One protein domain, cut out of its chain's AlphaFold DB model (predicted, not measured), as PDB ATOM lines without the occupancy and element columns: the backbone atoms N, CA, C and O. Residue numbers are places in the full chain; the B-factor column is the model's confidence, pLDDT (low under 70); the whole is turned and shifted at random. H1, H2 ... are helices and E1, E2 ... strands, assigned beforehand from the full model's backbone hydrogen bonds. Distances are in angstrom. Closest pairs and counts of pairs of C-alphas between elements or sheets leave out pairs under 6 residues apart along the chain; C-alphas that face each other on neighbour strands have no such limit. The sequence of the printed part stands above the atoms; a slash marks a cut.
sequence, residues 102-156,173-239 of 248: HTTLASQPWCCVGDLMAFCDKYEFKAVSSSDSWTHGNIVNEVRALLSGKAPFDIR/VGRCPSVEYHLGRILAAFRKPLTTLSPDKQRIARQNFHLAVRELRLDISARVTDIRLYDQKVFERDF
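AT A GLANCE: This is residues 102 to 156 and 173 to 239 of the 248 residues of an uncharacterized protein of Stomoxys calcitrans (UniProt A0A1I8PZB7). Four helices, H2, H3, H4 and H5, lie side by side in an up-and-down bundle, with H5 the longest. Beyond one end of this bundle lie two short helices, H1 and H6, apart from each other, and residues 147 to 156 run out towards that same end. The 122 printed residues hold six named helices and one named strand, in the order H1, E1, H2, H3, H4, H5, H6; E1 pairs with no named strand, and the class is mostly helix. The whole is only just compact, close to loose, with a radius of gyration of the C-alphas of 16.0 A, and it is elongated, spanning 51 by 27 by 19 A.

HOW THE PARTS SIT: Begin at H1, residues 102 to 106, which touches no helix. A tight link leads to E1, residues 110 to 112, and another leads on to H2, residues 113 to 123; E1 and H2 meet only through their link. H2 and H3, residues 133 to 146, form a helical hairpin but only just touch, with 3 pairs of C-alphas within 8 A; the closest C-alphas, of Leu 116 and Leu 146, are 7.5 A apart. They run opposite ways at a shallow tilt of 14 degrees. Past the cut, H4, residues 177 to 189, touches H3 with residues 183 to 187 alone, closest at the C-alphas of Val 140 and Leu 187, 5.9 A, opposite ways at a shallow tilt of 19 degrees. H5, residues 199 to 221, forms a second helical hairpin with H4: look at the C-alphas of Ala 189 and Ala 205, their closest, 5.0 A apart, at a shallow tilt of 22 degrees. H5 also touches H2, with residues 210 to 220 alone; their closest C-alphas, of Cys 120 and Val 213, are 5.9 A apart, and the shallow tilt of 33 degrees is only just short of steep. H2 and H4 are apart, and so are H3 and H5. H6, residues 232 to 238, touches no helix. In each of the six helices every O i to N i+4 pair is within hydrogen-bond range.

IN THESE COORDINATES: Find C-alpha 102 at (-30.068, -46.417, 23.886), where H1 begins. H2 covers 15.6 A, H3 20.1 A and H4 18.3 A. H5 runs 33.1 A from C-alpha 199 at (-43.922, -26.621, -16.996) to C-alpha 221. H6 ends at C-alpha 238, at (-33.097, -56.736, 19.621).

THE WHOLE: The C-alphas farthest apart, of Arg 156 and Pro 199, are 53.0 A apart. Residues 157 to 172 are not printed, and C-alphas 156 and 173 stand 22.0 A apart across the cut. Of the links printed whole, none is long. The mean pLDDT of the printed part is 93.9; residues 224 to 225 are under 70.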
ATOM      1  N   HIS A 102     -28.612 -46.472  23.738       97.50
ATOM      2  CA  HIS A 102     -30.068 -46.417  23.886       97.50
ATOM      3  C   HIS A 102     -30.579 -44.971  23.949       97.50
ATOM      4  O   HIS A 102     -31.610 -44.665  23.353       97.50
ATOM      5  N   THR A 103     -29.823 -44.055  24.563       97.06
ATOM      6  CA  THR A 103     -30.101 -42.610  24.494       97.06
ATOM      7  C   THR A 103     -29.984 -42.086  23.056       97.06
ATOM      8  O   THR A 103     -30.865 -41.364  22.595       97.06
ATOM      9  N   THR A 104     -28.952 -42.490  22.305       97.06
ATOM     10  CA  THR A 104     -28.802 -42.142  20.878       97.06
ATOM     11  C   THR A 104     -29.927 -42.724  20.018       97.06
ATOM     12  O   THR A 104     -30.384 -42.078  19.078       97.06
ATOM     13  N   LEU A 105     -30.402 -43.930  20.335       96.38
ATOM     14  CA  LEU A 105     -31.541 -44.560  19.668       96.38
ATOM     15  C   LEU A 105     -32.867 -43.837  19.973       96.38
ATOM     16  O   LEU A 105     -33.699 -43.678  19.079       96.38
ATOM     17  N   ALA A 106     -33.061 -43.383  21.213       96.75
ATOM     18  CA  ALA A 106     -34.228 -42.603  21.623       96.75
ATOM     19  C   ALA A 106     -34.258 -41.199  20.985       96.75
ATOM     20  O   ALA A 106     -35.331 -40.623  20.817       96.75
ATOM     21  N   SER A 107     -33.101 -40.658  20.578       96.00
ATOM     22  CA  SER A 107     -33.016 -39.396  19.830       96.00
ATOM     23  C   SER A 107     -33.190 -39.542  18.310       96.00
ATOM     24  O   SER A 107     -33.212 -38.528  17.616       96.00
ATOM     25  N   GLN A 108     -33.274 -40.765  17.770       96.25
ATOM     26  CA  GLN A 108     -33.607 -40.985  16.355       96.25
ATOM     27  C   GLN A 108     -35.088 -40.676  16.080       96.25
ATOM     28  O   GLN A 108     -35.896 -40.731  17.007       96.25
ATOM     29  N   PRO A 109     -35.482 -40.402  14.823       96.31
ATOM     30  CA  PRO A 109     -36.889 -40.276  14.468       96.31
ATOM     31  C   PRO A 109     -37.612 -41.635  14.472       96.31
ATOM     32  O   PRO A 109     -37.106 -42.626  13.935       96.31
ATOM     33  N   TRP A 110     -38.817 -41.668  15.044       96.69
ATOM     34  CA  TRP A 110     -39.709 -42.830  15.107       96.69
ATOM     35  C   TRP A 110     -41.138 -42.465  14.688       96.69
ATOM     36  O   TRP A 110     -41.644 -41.408  15.052       96.69
ATOM     37  N   CYS A 111     -41.815 -43.369  13.982       95.38
ATOM     38  CA  CYS A 111     -43.246 -43.278  13.654       95.38
ATOM     39  C   CYS A 111     -43.883 -44.676  13.655       95.38
ATOM     40  O   CYS A 111     -43.154 -45.677  13.669       95.38
ATOM     41  N   CYS A 112     -45.216 -44.769  13.661       93.50
ATOM     42  CA  CYS A 112     -45.882 -46.056  13.455       93.50
ATOM     43  C   CYS A 112     -46.072 -46.349  11.957       93.50
ATOM     44  O   CYS A 112     -46.089 -45.446  11.116       93.50
ATOM     45  N   VAL A 113     -46.224 -47.629  11.608       93.25
ATOM     46  CA  VAL A 113     -46.536 -48.062  10.234       93.25
ATOM     47  C   VAL A 113     -47.846 -47.434   9.748       93.25
ATOM     48  O   VAL A 113     -47.941 -47.065   8.579       93.25
ATOM     49  N   GLY A 114     -48.823 -47.259  10.639       94.12
ATOM     50  CA  GLY A 114     -50.103 -46.611  10.372       94.12
ATOM     51  C   GLY A 114     -49.951 -45.182   9.857       94.12
ATOM     52  O   GLY A 114     -50.564 -44.852   8.849       94.12
ATOM     53  N   ASP A 115     -49.080 -44.363  10.457       95.44
ATOM     54  CA  ASP A 115     -48.840 -42.982  10.007       95.44
ATOM     55  C   ASP A 115     -48.269 -42.949   8.580       95.44
ATOM     56  O   ASP A 115     -48.700 -42.158   7.736       95.44
ATOM     57  N   LEU A 116     -47.312 -43.840   8.288       95.56
ATOM     58  CA  LEU A 116     -46.697 -43.958   6.963       95.56
ATOM     59  C   LEU A 116     -47.704 -44.449   5.912       95.56
ATOM     60  O   LEU A 116     -47.741 -43.919   4.801       95.56
ATOM     61  N   MET A 117     -48.524 -45.447   6.253       95.38
ATOM     62  CA  MET A 117     -49.540 -45.997   5.353       95.38
ATOM     63  C   MET A 117     -50.682 -45.005   5.120       95.38
ATOM     64  O   MET A 117     -51.023 -44.762   3.967       95.38
ATOM     65  N   ALA A 118     -51.180 -44.338   6.165       96.44
ATOM     66  CA  ALA A 118     -52.197 -43.295   6.056       96.44
ATOM     67  C   ALA A 118     -51.717 -42.110   5.203       96.44
ATOM     68  O   ALA A 118     -52.477 -41.585   4.386       96.44
ATOM     69  N   PHE A 119     -50.443 -41.718   5.328       97.75
ATOM     70  CA  PHE A 119     -49.827 -40.752   4.418       97.75
ATOM     71  C   PHE A 119     -49.823 -41.269   2.967       97.75
ATOM     72  O   PHE A 119     -50.213 -40.538   2.056       97.75
ATOM     73  N   CYS A 120     -49.439 -42.528   2.732       97.19
ATOM     74  CA  CYS A 120     -49.461 -43.114   1.390       97.19
ATOM     75  C   CYS A 120     -50.882 -43.152   0.799       97.19
ATOM     76  O   CYS A 120     -51.091 -42.626  -0.292       97.19
ATOM     77  N   ASP A 121     -51.867 -43.683   1.528       96.56
ATOM     78  CA  ASP A 121     -53.274 -43.772   1.109       96.56
ATOM     79  C   ASP A 121     -53.867 -42.399   0.755       96.56
ATOM     80  O   ASP A 121     -54.558 -42.244  -0.254       96.56
ATOM     81  N   LYS A 122     -53.543 -41.372   1.548       97.56
ATOM     82  CA  LYS A 122     -54.006 -39.991   1.356       97.56
ATOM     83  C   LYS A 122     -53.437 -39.313   0.104       97.56
ATOM     84  O   LYS A 122     -54.058 -38.378  -0.408       97.56
ATOM     85  N   TYR A 123     -52.267 -39.741  -0.377       97.38
ATOM     86  CA  TYR A 123     -51.514 -39.026  -1.414       97.38
ATOM     87  C   TYR A 123     -51.202 -39.820  -2.690       97.38
ATOM     88  O   TYR A 123     -50.937 -39.187  -3.713       97.38
ATOM     89  N   GLU A 124     -51.285 -41.153  -2.687       94.75
ATOM     90  CA  GLU A 124     -50.949 -42.005  -3.842       94.75
ATOM     91  C   GLU A 124     -51.715 -41.585  -5.107       94.75
ATOM     92  O   GLU A 124     -51.107 -41.349  -6.155       94.75
ATOM     93  N   PHE A 125     -53.031 -41.384  -4.976       92.56
ATOM     94  CA  PHE A 125     -53.937 -41.011  -6.069       92.56
ATOM     95  C   PHE A 125     -54.372 -39.534  -6.051       92.56
ATOM     96  O   PHE A 125     -55.152 -39.111  -6.907       92.56
ATOM     97  N   LYS A 126     -53.899 -38.723  -5.093       94.06
ATOM     98  CA  LYS A 126     -54.332 -37.321  -4.963       94.06
ATOM     99  C   LYS A 126     -53.691 -36.452  -6.044       94.06
ATOM    100  O   LYS A 126     -52.497 -36.180  -5.994       94.06
ATOM    101  N   ALA A 127     -54.494 -35.935  -6.973       92.50
ATOM    102  CA  ALA A 127     -54.018 -34.994  -7.985       92.50
ATOM    103  C   ALA A 127     -53.377 -33.744  -7.345       92.50
ATOM    104  O   ALA A 127     -54.031 -32.991  -6.622       92.50
ATOM    105  N   VAL A 128     -52.092 -33.513  -7.630       92.75
ATOM    106  CA  VAL A 128     -51.339 -32.343  -7.151       92.75
ATOM    107  C   VAL A 128     -51.384 -31.234  -8.206       92.75
ATOM    108  O   VAL A 128     -50.878 -31.407  -9.314       92.75
ATOM    109  N   SER A 129     -51.966 -30.078  -7.876       92.31
ATOM    110  CA  SER A 129     -51.955 -28.895  -8.751       92.31
ATOM    111  C   SER A 129     -50.673 -28.082  -8.572       92.31
ATOM    112  O   SER A 129     -50.244 -27.858  -7.447       92.31
ATOM    113  N   SER A 130     -50.101 -27.534  -9.652       90.12
ATOM    114  CA  SER A 130     -48.950 -26.614  -9.561       90.12
ATOM    115  C   SER A 130     -49.204 -25.389  -8.673       90.12
ATOM    116  O   SER A 130     -48.254 -24.854  -8.107       90.12
ATOM    117  N   SER A 131     -50.455 -24.929  -8.579       91.94
ATOM    118  CA  SER A 131     -50.847 -23.704  -7.868       91.94
ATOM    119  C   SER A 131     -51.301 -23.921  -6.422       91.94
ATOM    120  O   SER A 131     -51.414 -22.944  -5.687       91.94
ATOM    121  N   ASP A 132     -51.535 -25.165  -5.986       93.56
ATOM    122  CA  ASP A 132     -52.059 -25.466  -4.645       93.56
ATOM    123  C   ASP A 132     -50.941 -25.466  -3.587       93.56
ATOM    124  O   ASP A 132     -50.480 -26.500  -3.097       93.56
ATOM    125  N   SER A 133     -50.473 -24.264  -3.248       92.19
ATOM    126  CA  SER A 133     -49.463 -24.031  -2.210       92.19
ATOM    127  C   SER A 133     -49.875 -24.560  -0.833       92.19
ATOM    128  O   SER A 133     -48.999 -24.942  -0.057       92.19
ATOM    129  N   TRP A 134     -51.178 -24.635  -0.539       94.38
ATOM    130  CA  TRP A 134     -51.692 -25.149   0.727       94.38
ATOM    131  C   TRP A 134     -51.525 -26.670   0.829       94.38
ATOM    132  O   TRP A 134     -50.921 -27.152   1.789       94.38
ATOM    133  N   THR A 135     -51.937 -27.436  -0.191       95.31
ATOM    134  CA  THR A 135     -51.665 -28.886  -0.236       95.31
ATOM    135  C   THR A 135     -50.162 -29.170  -0.215       95.31
ATOM    136  O   THR A 135     -49.746 -30.085   0.494       95.31
ATOM    137  N   HIS A 136     -49.335 -28.391  -0.926       95.81
ATOM    138  CA  HIS A 136     -47.874 -28.545  -0.870       95.81
ATOM    139  C   HIS A 136     -47.318 -28.328   0.545       95.81
ATOM    140  O   HIS A 136     -46.499 -29.120   1.009       95.81
ATOM    141  N   GLY A 137     -47.785 -27.287   1.244       96.06
ATOM    142  CA  GLY A 137     -47.411 -27.013   2.632       96.06
ATOM    143  C   GLY A 137     -47.786 -28.157   3.574       96.06
ATOM    144  O   GLY A 137     -46.953 -28.589   4.368       96.06
ATOM    145  N   ASN A 138     -48.994 -28.709   3.429       96.94
ATOM    146  CA  ASN A 138     -49.452 -29.850   4.226       96.94
ATOM    147  C   ASN A 138     -48.602 -31.105   3.984       96.94
ATOM    148  O   ASN A 138     -48.122 -31.690   4.949       96.94
ATOM    149  N   ILE A 139     -48.320 -31.458   2.721       97.50
ATOM    150  CA  ILE A 139     -47.429 -32.588   2.385       97.50
ATOM    151  C   ILE A 139     -46.063 -32.415   3.062       97.50
ATOM    152  O   ILE A 139     -45.561 -33.333   3.706       97.50
ATOM    153  N   VAL A 140     -45.463 -31.226   2.942       97.50
ATOM    154  CA  VAL A 140     -44.153 -30.928   3.535       97.50
ATOM    155  C   VAL A 140     -44.188 -31.011   5.064       97.50
ATOM    156  O   VAL A 140     -43.237 -31.510   5.663       97.50
ATOM    157  N   ASN A 141     -45.259 -30.546   5.706       97.69
ATOM    158  CA  ASN A 141     -45.396 -30.583   7.161       97.69
ATOM    159  C   ASN A 141     -45.630 -32.006   7.690       97.69
ATOM    160  O   ASN A 141     -45.000 -32.390   8.670       97.69
ATOM    161  N   GLU A 142     -46.460 -32.808   7.022       97.88
ATOM    162  CA  GLU A 142     -46.710 -34.208   7.391       97.88
ATOM    163  C   GLU A 142     -45.441 -35.059   7.245       97.88
ATOM    164  O   GLU A 142     -45.070 -35.789   8.162       97.88
ATOM    165  N   VAL A 143     -44.684 -34.882   6.157       97.88
ATOM    166  CA  VAL A 143     -43.404 -35.585   5.968       97.88
ATOM    167  C   VAL A 143     -42.336 -35.124   6.964       97.88
ATOM    168  O   VAL A 143     -41.547 -35.940   7.437       97.88
ATOM    169  N   ARG A 144     -42.322 -33.840   7.348       97.38
ATOM    170  CA  ARG A 144     -41.474 -33.368   8.455       97.38
ATOM    171  C   ARG A 144     -41.864 -34.003   9.785       97.38
ATOM    172  O   ARG A 144     -40.963 -34.345  10.541       97.38
ATOM    173  N   ALA A 145     -43.156 -34.182  10.068       96.75
ATOM    174  CA  ALA A 145     -43.607 -34.848  11.289       96.75
ATOM    175  C   ALA A 145     -43.132 -36.311  11.330       96.75
ATOM    176  O   ALA A 145     -42.549 -36.726  12.325       96.75
ATOM    177  N   LEU A 146     -43.253 -37.049  10.220       96.69
ATOM    178  CA  LEU A 146     -42.712 -38.411  10.082       96.69
ATOM    179  C   LEU A 146     -41.183 -38.469  10.292       96.69
ATOM    180  O   LEU A 146     -40.683 -39.356  10.979       96.69
ATOM    181  N   LEU A 147     -40.439 -37.494   9.756       96.31
ATOM    182  CA  LEU A 147     -38.977 -37.380   9.902       96.31
ATOM    183  C   LEU A 147     -38.504 -36.782  11.244       96.31
ATOM    184  O   LEU A 147     -37.300 -36.666  11.461       96.31
ATOM    185  N   SER A 148     -39.412 -36.387  12.142       95.44
ATOM    186  CA  SER A 148     -39.086 -35.815  13.465       95.44
ATOM    187  C   SER A 148     -39.915 -36.408  14.612       95.44
ATOM    188  O   SER A 148     -39.912 -35.881  15.727       95.44
ATOM    189  N   GLY A 149     -40.614 -37.514  14.350       93.94
ATOM    190  CA  GLY A 149     -41.416 -38.219  15.340       93.94
ATOM    191  C   GLY A 149     -40.558 -38.744  16.493       93.94
ATOM    192  O   GLY A 149     -39.411 -39.150  16.307       93.94
ATOM    193  N   LYS A 150     -41.091 -38.682  17.712       95.19
ATOM    194  CA  LYS A 150     -40.344 -38.998  18.938       95.19
ATOM    195  C   LYS A 150     -40.329 -40.499  19.206       95.19
ATOM    196  O   LYS A 150     -41.325 -41.180  18.960       95.19
ATOM    197  N   ALA A 151     -39.243 -40.996  19.797       96.12
ATOM    198  CA  ALA A 151     -39.200 -42.357  20.316       96.12
ATOM    199  C   ALA A 151     -40.362 -42.620  21.299       96.12
ATOM    200  O   ALA A 151     -40.652 -41.779  22.156       96.12
ATOM    201  N   PRO A 152     -41.025 -43.788  21.218       94.69
ATOM    202  CA  PRO A 152     -42.130 -44.131  22.109       94.69
ATOM    203  C   PRO A 152     -41.657 -44.651  23.482       94.69
ATOM    204  O   PRO A 152     -42.485 -45.084  24.279       94.69
ATOM    205  N   PHE A 153     -40.349 -44.620  23.758       95.75
ATOM    206  CA  PHE A 153     -39.683 -45.174  24.938       95.75
ATOM    207  C   PHE A 153     -38.578 -44.230  25.443       95.75
ATOM    208  O   PHE A 153     -38.102 -43.367  24.707       95.75
ATOM    209  N   ASP A 154     -38.150 -44.441  26.684       96.06
ATOM    210  CA  ASP A 154     -37.002 -43.802  27.342       96.06
ATOM    211  C   ASP A 154     -36.566 -44.687  28.533       96.06
ATOM    212  O   ASP A 154     -37.252 -45.653  28.873       96.06
ATOM    213  N   ILE A 155     -35.479 -44.360  29.237       95.69
ATOM    214  CA  ILE A 155     -35.005 -45.101  30.421       95.69
ATOM    215  C   ILE A 155     -36.099 -45.333  31.481       95.69
ATOM    216  O   ILE A 155     -36.084 -46.365  32.149       95.69
ATOM    217  N   ARG A 156     -37.060 -44.408  31.619       95.12
ATOM    218  CA  ARG A 156     -38.224 -44.494  32.529       95.12
ATOM    219  C   ARG A 156     -39.569 -44.657  31.811       95.12
ATOM    220  O   ARG A 156     -40.609 -44.529  32.449       95.12
ATOM    221  N   VAL A 173     -37.003 -44.554  11.880       94.44
ATOM    222  CA  VAL A 173     -36.791 -43.995  10.537       94.44
ATOM    223  C   VAL A 173     -35.300 -43.777  10.270       94.44
ATOM    224  O   VAL A 173     -34.813 -44.195   9.226       94.44
ATOM    225  N   GLY A 174     -34.546 -43.276  11.257       88.75
ATOM    226  CA  GLY A 174     -33.084 -43.105  11.170       88.75
ATOM    227  C   GLY A 174     -32.275 -44.414  11.134       88.75
ATOM    228  O   GLY A 174     -31.054 -44.394  11.013       88.75
ATOM    229  N   ARG A 175     -32.937 -45.576  11.236       91.38
ATOM    230  CA  ARG A 175     -32.345 -46.904  10.984       91.38
ATOM    231  C   ARG A 175     -32.998 -47.628   9.804       91.38
ATOM    232  O   ARG A 175     -32.764 -48.820   9.625       91.38
ATOM    233  N   CYS A 176     -33.789 -46.918   9.000       92.06
ATOM    234  CA  CYS A 176     -34.536 -47.450   7.867       92.06
ATOM    235  C   CYS A 176     -34.263 -46.601   6.605       92.06
ATOM    236  O   CYS A 176     -35.106 -45.789   6.211       92.06
ATOM    237  N   PRO A 177     -33.091 -46.773   5.952       90.75
ATOM    238  CA  PRO A 177     -32.632 -45.865   4.899       90.75
ATOM    239  C   PRO A 177     -33.593 -45.723   3.715       90.75
ATOM    240  O   PRO A 177     -33.662 -44.647   3.131       90.75
ATOM    241  N   SER A 178     -34.361 -46.767   3.372       92.12
ATOM    242  CA  SER A 178     -35.350 -46.686   2.286       92.12
ATOM    243  C   SER A 178     -36.501 -45.731   2.626       92.12
ATOM    244  O   SER A 178     -36.842 -44.852   1.833       92.12
ATOM    245  N   VAL A 179     -37.053 -45.824   3.843       94.12
ATOM    246  CA  VAL A 179     -38.128 -44.929   4.306       94.12
ATOM    247  C   VAL A 179     -37.626 -43.487   4.382       94.12
ATOM    248  O   VAL A 179     -38.260 -42.590   3.827       94.12
ATOM    249  N   GLU A 180     -36.458 -43.262   4.991       95.12
ATOM    250  CA  GLU A 180     -35.834 -41.935   5.057       95.12
ATOM    251  C   GLU A 180     -35.588 -41.347   3.653       95.12
ATOM    252  O   GLU A 180     -35.936 -40.194   3.386       95.12
ATOM    253  N   TYR A 181     -35.071 -42.154   2.721       95.38
ATOM    254  CA  TYR A 181     -34.813 -41.760   1.336       95.38
ATOM    255  C   TYR A 181     -36.084 -41.351   0.579       95.38
ATOM    256  O   TYR A 181     -36.097 -40.311  -0.091       95.38
ATOM    257  N   HIS A 182     -37.169 -42.124   0.681       96.50
ATOM    258  CA  HIS A 182     -38.424 -41.789   0.004       96.50
ATOM    259  C   HIS A 182     -39.091 -40.543   0.599       96.50
ATOM    260  O   HIS A 182     -39.517 -39.665  -0.158       96.50
ATOM    261  N   LEU A 183     -39.105 -40.398   1.929       97.06
ATOM    262  CA  LEU A 183     -39.579 -39.183   2.604       97.06
ATOM    263  C   LEU A 183     -38.733 -37.957   2.202       97.06
ATOM    264  O   LEU A 183     -39.276 -36.909   1.842       97.06
ATOM    265  N   GLY A 184     -37.406 -38.100   2.137       96.94
ATOM    266  CA  GLY A 184     -36.492 -37.069   1.639       96.94
ATOM    267  C   GLY A 184     -36.757 -36.671   0.180       96.94
ATOM    268  O   GLY A 184     -36.751 -35.483  -0.152       96.94
ATOM    269  N   ARG A 185     -37.069 -37.636  -0.698       96.81
ATOM    270  CA  ARG A 185     -37.476 -37.375  -2.094       96.81
ATOM    271  C   ARG A 185     -38.797 -36.620  -2.197       96.81
ATOM    272  O   ARG A 185     -38.911 -35.733  -3.045       96.81
ATOM    273  N   ILE A 186     -39.767 -36.929  -1.337       97.75
ATOM    274  CA  ILE A 186     -41.038 -36.198  -1.271       97.75
ATOM    275  C   ILE A 186     -40.791 -34.738  -0.865       97.75
ATOM    276  O   ILE A 186     -41.281 -33.834  -1.541       97.75
ATOM    277  N   LEU A 187     -39.961 -34.477   0.155       96.69
ATOM    278  CA  LEU A 187     -39.563 -33.106   0.507       96.69
ATOM    279  C   LEU A 187     -38.834 -32.395  -0.641       96.69
ATOM    280  O   LEU A 187     -39.093 -31.220  -0.909       96.69
ATOM    281  N   ALA A 188     -37.941 -33.094  -1.347       95.44
ATOM    282  CA  ALA A 188     -37.192 -32.526  -2.465       95.44
ATOM    283  C   ALA A 188     -38.104 -32.066  -3.618       95.44
ATOM    284  O   ALA A 188     -37.826 -31.027  -4.222       95.44
ATOM    285  N   ALA A 189     -39.213 -32.772  -3.880       95.38
ATOM    286  CA  ALA A 189     -40.193 -32.399  -4.903       95.38
ATOM    287  C   ALA A 189     -40.857 -31.030  -4.646       95.38
ATOM    288  O   ALA A 189     -41.201 -30.334  -5.602       95.38
ATOM    289  N   PHE A 190     -40.974 -30.612  -3.379       94.69
ATOM    290  CA  PHE A 190     -41.597 -29.345  -2.966       94.69
ATOM    291  C   PHE A 190     -40.608 -28.328  -2.370       94.69
ATOM    292  O   PHE A 190     -41.022 -27.300  -1.834       94.69
ATOM    293  N   ARG A 191     -39.289 -28.553  -2.501       91.31
ATOM    294  CA  ARG A 191     -38.242 -27.637  -1.996       91.31
ATOM    295  C   ARG A 191     -38.321 -26.225  -2.595       91.31
ATOM    296  O   ARG A 191     -37.832 -25.274  -1.990       91.31
ATOM    297  N   LYS A 192     -38.915 -26.082  -3.782       91.25
ATOM    298  CA  LYS A 192     -39.286 -24.798  -4.394       91.25
ATOM    299  C   LYS A 192     -40.780 -24.834  -4.745       91.25
ATOM    300  O   LYS A 192     -41.239 -25.889  -5.187       91.25
ATOM    301  N   PRO A 193     -41.533 -23.725  -4.612       92.31
ATOM    302  CA  PRO A 193     -42.935 -23.689  -5.019       92.31
ATOM    303  C   PRO A 193     -43.067 -24.052  -6.502       92.31
ATOM    304  O   PRO A 193     -42.363 -23.474  -7.336       92.31
ATOM    305  N   LEU A 194     -43.957 -24.989  -6.849       93.62
ATOM    306  CA  LEU A 194     -44.066 -25.493  -8.226       93.62
ATOM    307  C   LEU A 194     -44.374 -24.378  -9.239       93.62
ATOM    308  O   LEU A 194     -43.860 -24.417 -10.353       93.62
ATOM    309  N   THR A 195     -45.116 -23.343  -8.838       93.81
ATOM    310  CA  THR A 195     -45.369 -22.130  -9.638       93.81
ATOM    311  C   THR A 195     -44.103 -21.421 -10.137       93.81
ATOM    312  O   THR A 195     -44.151 -20.774 -11.176       93.81
ATOM    313  N   THR A 196     -42.965 -21.558  -9.445       94.19
ATOM    314  CA  THR A 196     -41.675 -20.951  -9.838       94.19
ATOM    315  C   THR A 196     -40.872 -21.789 -10.839       94.19
ATOM    316  O   THR A 196     -39.804 -21.375 -11.286       94.19
ATOM    317  N   LEU A 197     -41.348 -22.992 -11.175       94.31
ATOM    318  CA  LEU A 197     -40.670 -23.929 -12.070       94.31
ATOM    319  C   LEU A 197     -41.263 -23.865 -13.484       94.31
ATOM    320  O   LEU A 197     -42.455 -23.617 -13.652       94.31
ATOM    321  N   SER A 198     -40.459 -24.173 -14.505       96.38
ATOM    322  CA  SER A 198     -40.962 -24.358 -15.873       96.38
ATOM    323  C   SER A 198     -41.935 -25.551 -15.964       96.38
ATOM    324  O   SER A 198     -41.786 -26.501 -15.186       96.38
ATOM    325  N   PRO A 199     -42.895 -25.573 -16.913       95.94
ATOM    326  CA  PRO A 199     -43.922 -26.621 -16.996       95.94
ATOM    327  C   PRO A 199     -43.383 -28.062 -16.990       95.94
ATOM    328  O   PRO A 199     -43.931 -28.920 -16.296       95.94
ATOM    329  N   ASP A 200     -42.267 -28.333 -17.675       96.56
ATOM    330  CA  ASP A 200     -41.618 -29.651 -17.646       96.56
ATOM    331  C   ASP A 200     -41.074 -30.016 -16.261       96.56
ATOM    332  O   ASP A 200     -41.266 -31.139 -15.794       96.56
ATOM    333  N   LYS A 201     -40.445 -29.063 -15.560       95.62
ATOM    334  CA  LYS A 201     -39.951 -29.265 -14.189       95.62
ATOM    335  C   LYS A 201     -41.105 -29.470 -13.206       95.62
ATOM    336  O   LYS A 201     -40.981 -30.301 -12.313       95.62
ATOM    337  N   GLN A 202     -42.240 -28.793 -13.402       95.44
ATOM    338  CA  GLN A 202     -43.466 -29.040 -12.632       95.44
ATOM    339  C   GLN A 202     -43.998 -30.465 -12.853       95.44
ATOM    340  O   GLN A 202     -44.334 -31.153 -11.888       95.44
ATOM    341  N   ARG A 203     -44.048 -30.933 -14.113       95.19
ATOM    342  CA  ARG A 203     -44.457 -32.305 -14.462       95.19
ATOM    343  C   ARG A 203     -43.541 -33.342 -13.807       95.19
ATOM    344  O   ARG A 203     -44.042 -34.262 -13.167       95.19
ATOM    345  N   ILE A 204     -42.224 -33.158 -13.915       95.06
ATOM    346  CA  ILE A 204     -41.217 -34.050 -13.319       95.06
ATOM    347  C   ILE A 204     -41.321 -34.059 -11.788       95.06
ATOM    348  O   ILE A 204     -41.304 -35.132 -11.195       95.06
ATOM    349  N   ALA A 205     -41.487 -32.903 -11.137       95.50
ATOM    350  CA  ALA A 205     -41.628 -32.829  -9.680       95.50
ATOM    351  C   ALA A 205     -42.850 -33.617  -9.176       95.50
ATOM    352  O   ALA A 205     -42.717 -34.422  -8.255       95.50
ATOM    353  N   ARG A 206     -44.014 -33.468  -9.827       95.69
ATOM    354  CA  ARG A 206     -45.217 -34.258  -9.505       95.69
ATOM    355  C   ARG A 206     -45.028 -35.749  -9.761       95.69
ATOM    356  O   ARG A 206     -45.408 -36.560  -8.926       95.69
ATOM    357  N   GLN A 207     -44.429 -36.121 -10.891       95.56
ATOM    358  CA  GLN A 207     -44.161 -37.526 -11.197       95.56
ATOM    359  C   GLN A 207     -43.220 -38.151 -10.156       95.56
ATOM    360  O   GLN A 207     -43.502 -39.232  -9.650       95.56
ATOM    361  N   ASN A 208     -42.149 -37.448  -9.778       95.88
ATOM    362  CA  ASN A 208     -41.206 -37.893  -8.753       95.88
ATOM    363  C   ASN A 208     -41.858 -38.012  -7.369       95.88
ATOM    364  O   ASN A 208     -41.519 -38.940  -6.638       95.88
ATOM    365  N   PHE A 209     -42.792 -37.116  -7.031       97.75
ATOM    366  CA  PHE A 209     -43.613 -37.214  -5.825       97.75
ATOM    367  C   PHE A 209     -44.446 -38.503  -5.815       97.75
ATOM    368  O   PHE A 209     -44.274 -39.319  -4.913       97.75
ATOM    369  N   HIS A 210     -45.279 -38.738  -6.836       97.75
ATOM    370  CA  HIS A 210     -46.120 -39.942  -6.896       97.75
ATOM    371  C   HIS A 210     -45.300 -41.238  -6.947       97.75
ATOM    372  O   HIS A 210     -45.676 -42.222  -6.316       97.75
ATOM    373  N   LEU A 211     -44.155 -41.240  -7.643       97.25
ATOM    374  CA  LEU A 211     -43.228 -42.373  -7.626       97.25
ATOM    375  C   LEU A 211     -42.673 -42.624  -6.220       97.25
ATOM    376  O   LEU A 211     -42.726 -43.757  -5.759       97.25
ATOM    377  N   ALA A 212     -42.212 -41.588  -5.511       97.56
ATOM    378  CA  ALA A 212     -41.677 -41.742  -4.159       97.56
ATOM    379  C   ALA A 212     -42.740 -42.206  -3.144       97.56
ATOM    380  O   ALA A 212     -42.429 -43.046  -2.306       97.56
ATOM    381  N   VAL A 213     -43.986 -41.723  -3.244       98.12
ATOM    382  CA  VAL A 213     -45.114 -42.207  -2.419       98.12
ATOM    383  C   VAL A 213     -45.404 -43.685  -2.700       98.12
ATOM    384  O   VAL A 213     -45.552 -44.476  -1.771       98.12
ATOM    385  N   ARG A 214     -45.443 -44.083  -3.977       96.31
ATOM    386  CA  ARG A 214     -45.707 -45.473  -4.370       96.31
ATOM    387  C   ARG A 214     -44.584 -46.425  -3.955       96.31
ATOM    388  O   ARG A 214     -44.865 -47.529  -3.506       96.31
ATOM    389  N   GLU A 215     -43.329 -46.013  -4.107       94.94
ATOM    390  CA  GLU A 215     -42.162 -46.804  -3.698       94.94
ATOM    391  C   GLU A 215     -42.100 -46.940  -2.168       94.94
ATOM    392  O   GLU A 215     -41.961 -48.056  -1.680       94.94
ATOM    393  N   LEU A 216     -42.371 -45.866  -1.410       95.62
ATOM    394  CA  LEU A 216     -42.532 -45.925   0.049       95.62
ATOM    395  C   LEU A 216     -43.610 -46.937   0.468       95.62
ATOM    396  O   LEU A 216     -43.358 -47.791   1.320       95.62
ATOM    397  N   ARG A 217     -44.797 -46.882  -0.157       95.06
ATOM    398  CA  ARG A 217     -45.885 -47.838   0.103       95.06
ATOM    399  C   ARG A 217     -45.441 -49.275  -0.162       95.06
ATOM    400  O   ARG A 217     -45.735 -50.160   0.644       95.06
ATOM    401  N   LEU A 218     -44.776 -49.514  -1.293       92.62
ATOM    402  CA  LEU A 218     -44.307 -50.841  -1.692       92.62
ATOM    403  C   LEU A 218     -43.275 -51.390  -0.710       92.62
ATOM    404  O   LEU A 218     -43.428 -52.531  -0.285       92.62
ATOM    405  N   ASP A 219     -42.295 -50.588  -0.300       91.06
ATOM    406  CA  ASP A 219     -41.247 -51.018   0.625       91.06
ATOM    407  C   ASP A 219     -41.820 -51.439   1.988       91.06
ATOM    408  O   ASP A 219     -41.488 -52.512   2.503       91.06
ATOM    409  N   ILE A 220     -42.749 -50.639   2.532       90.25
ATOM    410  CA  ILE A 220     -43.469 -50.937   3.780       90.25
ATOM    411  C   ILE A 220     -44.335 -52.195   3.621       90.25
ATOM    412  O   ILE A 220     -44.269 -53.108   4.445       90.25
ATOM    413  N   SER A 221     -45.136 -52.265   2.552       87.31
ATOM    414  CA  SER A 221     -46.118 -53.341   2.338       87.31
ATOM    415  C   SER A 221     -45.458 -54.689   2.046       87.31
ATOM    416  O   SER A 221     -45.894 -55.719   2.557       87.31
ATOM    417  N   ALA A 222     -44.390 -54.692   1.244       80.62
ATOM    418  CA  ALA A 222     -43.617 -55.887   0.921       80.62
ATOM    419  C   ALA A 222     -42.717 -56.344   2.078       80.62
ATOM    420  O   ALA A 222     -42.141 -57.428   1.988       80.62
ATOM    421  N   ARG A 223     -42.591 -55.534   3.146       70.00
ATOM    422  CA  ARG A 223     -41.643 -55.734   4.250       70.00
ATOM    423  C   ARG A 223     -40.248 -56.041   3.710       70.00
ATOM    424  O   ARG A 223     -39.665 -57.076   4.040       70.00
ATOM    425  N   VAL A 224     -39.753 -55.164   2.829       62.06
ATOM    426  CA  VAL A 224     -38.392 -55.268   2.281       62.06
ATOM    427  C   VAL A 224     -37.429 -55.480   3.448       62.06
ATOM    428  O   VAL A 224     -37.592 -54.850   4.490       62.06
ATOM    429  N   THR A 225     -36.473 -56.403   3.291       60.34
ATOM    430  CA  THR A 225     -35.707 -57.056   4.379       60.34
ATOM    431  C   THR A 225     -35.058 -56.118   5.393       60.34
ATOM    432  O   THR A 225     -34.737 -56.531   6.508       60.34
ATOM    433  N   ASP A 226     -34.870 -54.867   4.997       73.19
ATOM    434  CA  ASP A 226     -34.132 -53.848   5.721       73.19
ATOM    435  C   ASP A 226     -35.064 -52.998   6.617       73.19
ATOM    436  O   ASP A 226     -34.594 -52.320   7.532       73.19
ATOM    437  N   ILE A 227     -36.391 -53.073   6.423       84.94
ATOM    438  CA  ILE A 227     -37.387 -52.434   7.292       84.94
ATOM    439  C   ILE A 227     -37.648 -53.314   8.519       84.94
ATOM    440  O   ILE A 227     -38.447 -54.255   8.486       84.94
ATOM    441  N   ARG A 228     -37.020 -52.971   9.648       89.25
ATOM    442  CA  ARG A 228     -37.368 -53.564  10.947       89.25
ATOM    443  C   ARG A 228     -38.591 -52.886  11.555       89.25
ATOM    444  O   ARG A 228     -38.579 -51.687  11.827       89.25
ATOM    445  N   LEU A 229     -39.619 -53.697  11.801       91.56
ATOM    446  CA  LEU A 229     -40.815 -53.329  12.552       91.56
ATOM    447  C   LEU A 229     -40.659 -53.790  14.003       91.56
ATOM    448  O   LEU A 229     -40.287 -54.939  14.250       91.56
ATOM    449  N   TYR A 230     -40.970 -52.912  14.950       93.44
ATOM    450  CA  TYR A 230     -40.793 -53.159  16.374       93.44
ATOM    451  C   TYR A 230     -42.138 -53.218  17.098       93.44
ATOM    452  O   TYR A 230     -42.889 -52.242  17.110       93.44
ATOM    453  N   ASP A 231     -42.406 -54.353  17.748       93.56
ATOM    454  CA  ASP A 231     -43.224 -54.404  18.964       93.56
ATOM    455  C   ASP A 231     -42.323 -54.357  20.210       93.56
ATOM    456  O   ASP A 231     -41.099 -54.431  20.090       93.56
ATOM    457  N   GLN A 232     -42.904 -54.242  21.410       94.50
ATOM    458  CA  GLN A 232     -42.138 -54.232  22.661       94.50
ATOM    459  C   GLN A 232     -41.205 -55.445  22.803       94.50
ATOM    460  O   GLN A 232     -40.070 -55.285  23.240       94.50
ATOM    461  N   LYS A 233     -41.642 -56.657  22.439       93.06
ATOM    462  CA  LYS A 233     -40.847 -57.883  22.618       93.06
ATOM    463  C   LYS A 233     -39.688 -57.937  21.630       93.06
ATOM    464  O   LYS A 233     -38.583 -58.311  22.009       93.06
ATOM    465  N   VAL A 234     -39.929 -57.556  20.375       93.94
ATOM    466  CA  VAL A 234     -38.895 -57.430  19.341       93.94
ATOM    467  C   VAL A 234     -37.900 -56.338  19.724       93.94
ATOM    468  O   VAL A 234     -36.702 -56.569  19.630       93.94
ATOM    469  N   PHE A 235     -38.374 -55.189  20.210       95.94
ATOM    470  CA  PHE A 235     -37.536 -54.089  20.685       95.94
ATOM    471  C   PHE A 235     -36.670 -54.496  21.887       95.94
ATOM    472  O   PHE A 235     -35.446 -54.427  21.807       95.94
ATOM    473  N   GLU A 236     -37.279 -54.982  22.972       96.56
ATOM    474  CA  GLU A 236     -36.564 -55.379  24.194       96.56
ATOM    475  C   GLU A 236     -35.550 -56.502  23.910       96.56
ATOM    476  O   GLU A 236     -34.433 -56.471  24.427       96.56
ATOM    477  N   ARG A 237     -35.864 -57.437  23.001       96.31
ATOM    478  CA  ARG A 237     -34.923 -58.472  22.548       96.31
ATOM    479  C   ARG A 237     -33.777 -57.916  21.696       96.31
ATOM    480  O   ARG A 237     -32.622 -58.210  21.998       96.31
ATOM    481  N   ASP A 238     -34.081 -57.182  20.624       95.56
ATOM    482  CA  ASP A 238     -33.097 -56.736  19.621       95.56
ATOM    483  C   ASP A 238     -32.126 -55.680  20.172       95.56
ATOM    484  O   ASP A 238     -31.003 -55.575  19.682       95.56
ATOM    485  N   PHE A 239     -32.544 -54.917  21.186       96.25
ATOM    486  CA  PHE A 239     -31.709 -53.951  21.908       96.25
ATOM    487  C   PHE A 239     -31.220 -54.466  23.268       96.25
ATOM    488  O   PHE A 239     -30.586 -53.730  24.017       96.25
TER     489      PHE A 239